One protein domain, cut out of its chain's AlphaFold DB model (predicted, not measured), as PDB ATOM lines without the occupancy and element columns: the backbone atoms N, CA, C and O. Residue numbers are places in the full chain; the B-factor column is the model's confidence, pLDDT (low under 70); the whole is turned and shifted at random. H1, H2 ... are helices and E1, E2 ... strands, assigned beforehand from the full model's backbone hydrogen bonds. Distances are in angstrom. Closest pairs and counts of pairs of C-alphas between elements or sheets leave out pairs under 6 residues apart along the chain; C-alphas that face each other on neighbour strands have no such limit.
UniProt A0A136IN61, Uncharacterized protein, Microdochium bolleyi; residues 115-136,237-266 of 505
ATOM      1  N   LEU A 115      48.706 132.692 131.983       94.06
ATOM      2  CA  LEU A 115      48.959 134.015 132.563       94.06
ATOM      3  C   LEU A 115      47.721 134.556 133.279       94.06
ATOM      4  O   LEU A 115      47.839 135.099 134.374       94.06
ATOM      5  N   GLN A 116      46.534 134.396 132.694       94.75
ATOM      6  CA  GLN A 116      45.296 134.862 133.310       94.75
ATOM      7  C   GLN A 116      45.030 134.145 134.639       94.75
ATOM      8  O   GLN A 116      44.697 134.802 135.626       94.75
ATOM      9  N   ALA A 117      45.235 132.826 134.688       94.00
ATOM     10  CA  ALA A 117      45.114 132.041 135.913       94.00
ATOM     11  C   ALA A 117      46.122 132.490 136.978       94.00
ATOM     12  O   ALA A 117      45.760 132.644 138.143       94.00
ATOM     13  N   LEU A 118      47.366 132.776 136.588       93.62
ATOM     14  CA  LEU A 118      48.391 133.287 137.498       93.62
ATOM     15  C   LEU A 118      48.056 134.694 138.024       93.62
ATOM     16  O   LEU A 118      48.140 134.940 139.225       93.62
ATOM     17  N   VAL A 119      47.607 135.609 137.157       94.75
ATOM     18  CA  VAL A 119      47.206 136.973 137.546       94.75
ATOM     19  C   VAL A 119      46.010 136.954 138.501       94.75
ATOM     20  O   VAL A 119      46.001 137.713 139.469       94.75
ATOM     21  N   GLN A 120      45.034 136.061 138.290       94.75
ATOM     22  CA  GLN A 120      43.883 135.907 139.191       94.75
ATOM     23  C   GLN A 120      44.284 135.485 140.613       94.75
ATOM     24  O   GLN A 120      43.604 135.852 141.568       94.75
ATOM     25  N   GLN A 121      45.396 134.758 140.771       94.25
ATOM     26  CA  GLN A 121      45.921 134.351 142.081       94.25
ATOM     27  C   GLN A 121      46.809 135.419 142.747       94.25
ATOM     28  O   GLN A 121      47.133 135.309 143.934       94.25
ATOM     29  N   GLY A 122      47.218 136.458 142.013       91.31
ATOM     30  CA  GLY A 122      47.997 137.580 142.539       91.31
ATOM     31  C   GLY A 122      49.281 137.144 143.257       91.31
ATOM     32  O   GLY A 122      50.133 136.465 142.689       91.31
ATOM     33  N   GLN A 123      49.426 137.526 144.533       79.88
ATOM     34  CA  GLN A 123      50.635 137.248 145.324       79.88
ATOM     35  C   GLN A 123      50.908 135.752 145.540       79.88
ATOM     36  O   GLN A 123      52.067 135.363 145.699       79.88
ATOM     37  N   VAL A 124      49.868 134.910 145.523       83.12
ATOM     38  CA  VAL A 124      50.018 133.453 145.674       83.12
ATOM     39  C   VAL A 124      50.757 132.874 144.468       83.12
ATOM     40  O   VAL A 124      51.708 132.115 144.645       83.12
ATOM     41  N   ALA A 125      50.411 133.314 143.252       88.06
ATOM     42  CA  ALA A 125      51.121 132.918 142.038       88.06
ATOM     43  C   ALA A 125      52.586 133.362 142.059       88.06
ATOM     44  O   ALA A 125      53.469 132.575 141.730       88.06
ATOM     45  N   THR A 126      52.883 134.586 142.506       84.19
ATOM     46  CA  THR A 126      54.271 135.063 142.624       84.19
ATOM     47  C   THR A 126      55.089 134.215 143.612       84.19
ATOM     48  O   THR A 126      56.246 133.872 143.338       84.19
ATOM     49  N   ALA A 127      54.499 133.832 144.748       75.12
ATOM     50  CA  ALA A 127      55.139 132.961 145.734       75.12
ATOM     51  C   ALA A 127      55.378 131.543 145.182       75.12
ATOM     52  O   ALA A 127      56.467 130.989 145.337       75.12
ATOM     53  N   ASP A 128      54.403 130.982 144.470       83.94
ATOM     54  CA  ASP A 128      54.532 129.660 143.857       83.94
ATOM     55  C   ASP A 128      55.552 129.649 142.715       83.94
ATOM     56  O   ASP A 128      56.385 128.743 142.640       83.94
ATOM     57  N   CYS A 129      55.545 130.669 141.852       88.56
ATOM     58  CA  CYS A 129      56.549 130.866 140.810       88.56
ATOM     59  C   CYS A 129      57.959 130.929 141.417       88.56
ATOM     60  O   CYS A 129      58.848 130.189 140.999       88.56
ATOM     61  N   SER A 130      58.166 131.752 142.450       83.56
ATOM     62  CA  SER A 130      59.491 131.920 143.068       83.56
ATOM     63  C   SER A 130      59.965 130.680 143.830       83.56
ATOM     64  O   SER A 130      61.156 130.376 143.827       83.56
ATOM     65  N   ALA A 131      59.053 129.910 144.427       77.56
ATOM     66  CA  ALA A 131      59.390 128.656 145.095       77.56
ATOM     67  C   ALA A 131      59.765 127.532 144.115       77.56
ATOM     68  O   ALA A 131      60.539 126.638 144.474       77.56
ATOM     69  N   ARG A 132      59.195 127.553 142.903       84.44
ATOM     70  CA  ARG A 132      59.285 126.472 141.910       84.44
ATOM     71  C   ARG A 132      60.334 126.714 140.822       84.44
ATOM     72  O   ARG A 132      60.836 125.744 140.265       84.44
ATOM     73  N   LEU A 133      60.711 127.966 140.561       84.75
ATOM     74  CA  LEU A 133      61.746 128.347 139.588       84.75
ATOM     75  C   LEU A 133      63.175 128.353 140.170       84.75
ATOM     76  O   LEU A 133      64.053 129.067 139.683       84.75
ATOM     77  N   ILE A 134      63.430 127.561 141.214       75.56
ATOM     78  CA  ILE A 134      64.771 127.393 141.786       75.56
ATOM     79  C   ILE A 134      65.412 126.153 141.169       75.56
ATOM     80  O   ILE A 134      65.030 125.025 141.484       75.56
ATOM     81  N   VAL A 135      66.416 126.357 140.319       69.56
ATOM     82  CA  VAL A 135      67.206 125.270 139.731       69.56
ATOM     83  C   VAL A 135      68.452 125.071 140.582       69.56
ATOM     84  O   VAL A 135      69.193 126.013 140.847       69.56
ATOM     85  N   THR A 136      68.681 123.846 141.051       60.12
ATOM     86  CA  THR A 136      69.905 123.507 141.789       60.12
ATOM     87  C   THR A 136      70.901 122.873 140.830       60.12
ATOM     88  O   THR A 136      70.655 121.777 140.327       60.12
ATOM     89  N   LEU A 237      52.441 120.987 138.752       87.56
ATOM     90  CA  LEU A 237      52.014 122.383 138.780       87.56
ATOM     91  C   LEU A 237      51.001 122.601 139.919       87.56
ATOM     92  O   LEU A 237      50.317 121.659 140.326       87.56
ATOM     93  N   PRO A 238      50.911 123.813 140.493       88.12
ATOM     94  CA  PRO A 238      49.809 124.137 141.392       88.12
ATOM     95  C   PRO A 238      48.462 123.777 140.741       88.12
ATOM     96  O   PRO A 238      48.337 123.933 139.523       88.12
ATOM     97  N   PRO A 239      47.446 123.318 141.494       90.12
ATOM     98  CA  PRO A 239      46.171 122.900 140.905       90.12
ATOM     99  C   PRO A 239      45.553 123.964 139.986       90.12
ATOM    100  O   PRO A 239      45.177 123.652 138.863       90.12
ATOM    101  N   TYR A 240      45.586 125.237 140.401       89.06
ATOM    102  CA  TYR A 240      45.074 126.366 139.610       89.06
ATOM    103  C   TYR A 240      45.840 126.609 138.299       89.06
ATOM    104  O   TYR A 240      45.299 127.187 137.364       89.06
ATOM    105  N   ALA A 241      47.107 126.195 138.228       90.75
ATOM    106  CA  ALA A 241      47.949 126.326 137.044       90.75
ATOM    107  C   ALA A 241      47.934 125.054 136.188       90.75
ATOM    108  O   ALA A 241      48.256 125.111 135.012       90.75
ATOM    109  N   THR A 242      47.554 123.907 136.755       90.62
ATOM    110  CA  THR A 242      47.542 122.618 136.043       90.62
ATOM    111  C   THR A 242      46.454 122.578 134.971       90.62
ATOM    112  O   THR A 242      46.644 121.964 133.929       90.62
ATOM    113  N   GLU A 243      45.327 123.249 135.212       87.88
ATOM    114  CA  GLU A 243      44.216 123.330 134.257       87.88
ATOM    115  C   GLU A 243      44.426 124.415 133.190       87.88
ATOM    116  O   GLU A 243      43.866 124.326 132.101       87.88
ATOM    117  N   ALA A 244      45.236 125.434 133.496       93.25
ATOM    118  CA  ALA A 244      45.410 126.621 132.662       93.25
ATOM    119  C   ALA A 244      46.731 126.647 131.875       93.25
ATOM    120  O   ALA A 244      46.786 127.234 130.797       93.25
ATOM    121  N   CYS A 245      47.788 126.023 132.399       92.69
ATOM    122  CA  CYS A 245      49.095 125.915 131.760       92.69
ATOM    123  C   CYS A 245      49.244 124.505 131.180       92.69
ATOM    124  O   CYS A 245      49.334 123.524 131.921       92.69
ATOM    125  N   GLY A 246      49.291 124.394 129.852       87.50
ATOM    126  CA  GLY A 246      49.398 123.120 129.139       87.50
ATOM    127  C   GLY A 246      50.762 122.448 129.293       87.50
ATOM    128  O   GLY A 246      50.903 121.249 129.039       87.50
ATOM    129  N   SER A 247      51.782 123.187 129.740       89.50
ATOM    130  CA  SER A 247      53.103 122.632 130.030       89.50
ATOM    131  C   SER A 247      53.861 123.391 131.121       89.50
ATOM    132  O   SER A 247      53.560 124.534 131.467       89.50
ATOM    133  N   TRP A 248      54.923 122.762 131.630       88.00
ATOM    134  CA  TRP A 248      55.876 123.416 132.528       88.00
ATOM    135  C   TRP A 248      56.545 124.641 131.885       88.00
ATOM    136  O   TRP A 248      56.739 125.650 132.553       88.00
ATOM    137  N   ASN A 249      56.867 124.584 130.589       89.81
ATOM    138  CA  ASN A 249      57.510 125.701 129.892       89.81
ATOM    139  C   ASN A 249      56.573 126.908 129.753       89.81
ATOM    140  O   ASN A 249      57.024 128.042 129.899       89.81
ATOM    141  N   GLU A 250      55.275 126.671 129.534       91.31
ATOM    142  CA  GLU A 250      54.252 127.725 129.551       91.31
ATOM    143  C   GLU A 250      54.129 128.356 130.942       91.31
ATOM    144  O   GLU A 250      54.171 129.577 131.062       91.31
ATOM    145  N   TYR A 251      54.106 127.540 132.002       92.62
ATOM    146  CA  TYR A 251      54.113 128.037 133.382       92.62
ATOM    147  C   TYR A 251      55.350 128.897 133.692       92.62
ATOM    148  O   TYR A 251      55.221 129.991 134.236       92.62
ATOM    149  N   VAL A 252      56.549 128.446 133.306       91.94
ATOM    150  CA  VAL A 252      57.801 129.209 133.480       91.94
ATOM    151  C   VAL A 252      57.739 130.536 132.717       91.94
ATOM    152  O   VAL A 252      58.119 131.572 133.264       91.94
ATOM    153  N   SER A 253      57.239 130.524 131.477       92.75
ATOM    154  CA  SER A 253      57.095 131.730 130.657       92.75
ATOM    155  C   SER A 253      56.120 132.730 131.284       92.75
ATOM    156  O   SER A 253      56.451 133.910 131.422       92.75
ATOM    157  N   ALA A 254      54.958 132.260 131.740       94.19
ATOM    158  CA  ALA A 254      53.947 133.099 132.370       94.19
ATOM    159  C   ALA A 254      54.404 133.643 133.740       94.19
ATOM    160  O   ALA A 254      54.191 134.816 134.039       94.19
ATOM    161  N   CYS A 255      55.135 132.851 134.534       93.12
ATOM    162  CA  CYS A 255      55.820 133.334 135.739       93.12
ATOM    163  C   CYS A 255      56.858 134.430 135.428       93.12
ATOM    164  O   CYS A 255      56.975 135.398 136.182       93.12
ATOM    165  N   GLY A 256      57.572 134.315 134.303       92.25
ATOM    166  CA  GLY A 256      58.481 135.355 133.816       92.25
ATOM    167  C   GLY A 256      57.758 136.668 133.503       92.25
ATOM    168  O   GLY A 256      58.256 137.741 133.840       92.25
ATOM    169  N   GLN A 257      56.544 136.593 132.948       93.12
ATOM    170  CA  GLN A 257      55.696 137.767 132.702       93.12
ATOM    171  C   GLN A 257      55.154 138.407 133.994       93.12
ATOM    172  O   GLN A 257      54.871 139.602 134.005       93.12
ATOM    173  N   LEU A 258      55.085 137.658 135.103       91.69
ATOM    174  CA  LEU A 258      54.836 138.196 136.450       91.69
ATOM    175  C   LEU A 258      56.084 138.807 137.117       91.69
ATOM    176  O   LEU A 258      56.027 139.207 138.281       91.69
ATOM    177  N   GLY A 259      57.217 138.869 136.412       92.31
ATOM    178  CA  GLY A 259      58.477 139.400 136.935       92.31
ATOM    179  C   GLY A 259      59.264 138.421 137.810       92.31
ATOM    180  O   GLY A 259      60.187 138.843 138.507       92.31
ATOM    181  N   VAL A 260      58.925 137.124 137.800       89.25
ATOM    182  CA  VAL A 260      59.675 136.098 138.537       89.25
ATOM    183  C   VAL A 260      60.709 135.444 137.626       89.25
ATOM    184  O   VAL A 260      60.371 134.707 136.703       89.25
ATOM    185  N   SER A 261      61.984 135.678 137.921       85.12
ATOM    186  CA  SER A 261      63.111 135.085 137.196       85.12
ATOM    187  C   SER A 261      63.545 133.753 137.810       85.12
ATOM    188  O   SER A 261      63.557 133.596 139.033       85.12
ATOM    189  N   THR A 262      63.979 132.811 136.972       81.62
ATOM    190  CA  THR A 262      64.606 131.561 137.422       81.62
ATOM    191  C   THR A 262      65.890 131.853 138.193       81.62
ATOM    192  O   THR A 262      66.760 132.578 137.709       81.62
ATOM    193  N   SER A 263      66.021 131.284 139.393       74.12
ATOM    194  CA  SER A 263      67.223 131.419 140.217       74.12
ATOM    195  C   SER A 263      68.008 130.115 140.194       74.12
ATOM    196  O   SER A 263      67.507 129.070 140.614       74.12
ATOM    197  N   THR A 264      69.248 130.181 139.716       70.69
ATOM    198  CA  THR A 264      70.179 129.055 139.782       70.69
ATOM    199  C   THR A 264      70.950 129.117 141.093       70.69
ATOM    200  O   THR A 264      71.632 130.098 141.386       70.69
ATOM    201  N   VAL A 265      70.847 128.062 141.897       67.12
ATOM    202  CA  VAL A 265      71.667 127.872 143.094       67.12
ATOM    203  C   VAL A 265      72.759 126.872 142.745       67.12
ATOM    204  O   VAL A 265      72.504 125.671 142.654       67.12
ATOM    205  N   THR A 266      73.976 127.371 142.546       58.50
ATOM    206  CA  THR A 266      75.167 126.534 142.384       58.50
ATOM    207  C   THR A 266      75.586 126.008 143.753       58.50
ATOM    208  O   THR A 266      75.908 126.784 144.656       58.50
TER     209      THR A 266
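AT A GLANCE: This is residues 115 to 136 and 237 to 266 of the 505 residues of an uncharacterized protein of Microdochium bolleyi (UniProt A0A136IN61). A narrow ribbon of two short parallel strands, E1 and E2, sticks out at one end of an elongated model, and a small cluster of four helices, H1 to H4, lies toward the other end. In the cluster, H4 packs on H2 at a steep tilt of 52 degrees and on H1 at 72 degrees, only just about perpendicular, and the short H3 packs on H1. The printed part has 52 residues, with four named helices and two named strands in the order H1, H2, E1, H3, H4, E2, and its class is mostly helix. The whole is compact by its radius of gyration of the C-alphas, 10.3 A, and its C-alphas span 32 by 21 by 17 A.

IN THESE COORDINATES: Strand E1 holds residues 134 to 136, 6.4 A from first to last C-alpha. Strand E2, residues 263 to 266, measures 9.6 A and ends at C-alpha 266, at (75.167, 126.534, 142.384). Helix H2 takes residues 123 to 132 and is 14.2 A long, and helix H4, residues 248 to 257, is 14.4 A long, beginning at C-alpha 248, at (55.876, 123.416, 132.528). Helix H1, residues 115 to 121, is 10.0 A long and begins at C-alpha 115, at (48.959, 134.015, 132.563). Helix H3, residues 239 to 242, is 5.1 A long.

HOW THE PARTS SIT: E1 and E2 are parallel neighbours, with 18 degrees between their directions. The C-alphas of Val 135 and Thr 264 face each other at 4.8 A. N 135 and O 263, 2.9 A apart, and N 265 and O 135, 2.8 A apart, are within hydrogen-bond range. E2 and H2 are only just apart, the closest C-alphas being 8.3 A from each other. E1 and H4 are apart. H2 and H4 touch, closest at the C-alphas of Cys 129 and Cys 255, 5.7 A, with a steep tilt of 52 degrees, opposite ways. H4 also touches H1, closest at the C-alphas of Leu 115 and Ala 254, 5.1 A, and their tilt of 72 degrees is only just about perpendicular. H1 and H3 touch, closest at the C-alphas of Ala 117 and Ala 241, 6.5 A. H1 and H2 are close but not clearly touching, their closest C-alphas being those of Leu 118 and Ala 125, 5.3 A. In H1, H2 and H4 every O i to N i+4 pair is within hydrogen-bond range; H3 is too short for such a pair.

THE WHOLE: The C-alphas farthest apart, those of Gln 120 and Thr 266, are 32.8 A from each other. Residues 137 to 236 are not printed, and C-alphas 136 and 237 are 18.2 A apart across this cut. The links H1 to H2, H2 to E1, H3 to H4 and H4 to E2 are tight. The mean pLDDT of the printed part is 86.3, and residues 135 to 136 and 265 to 266 are under 70.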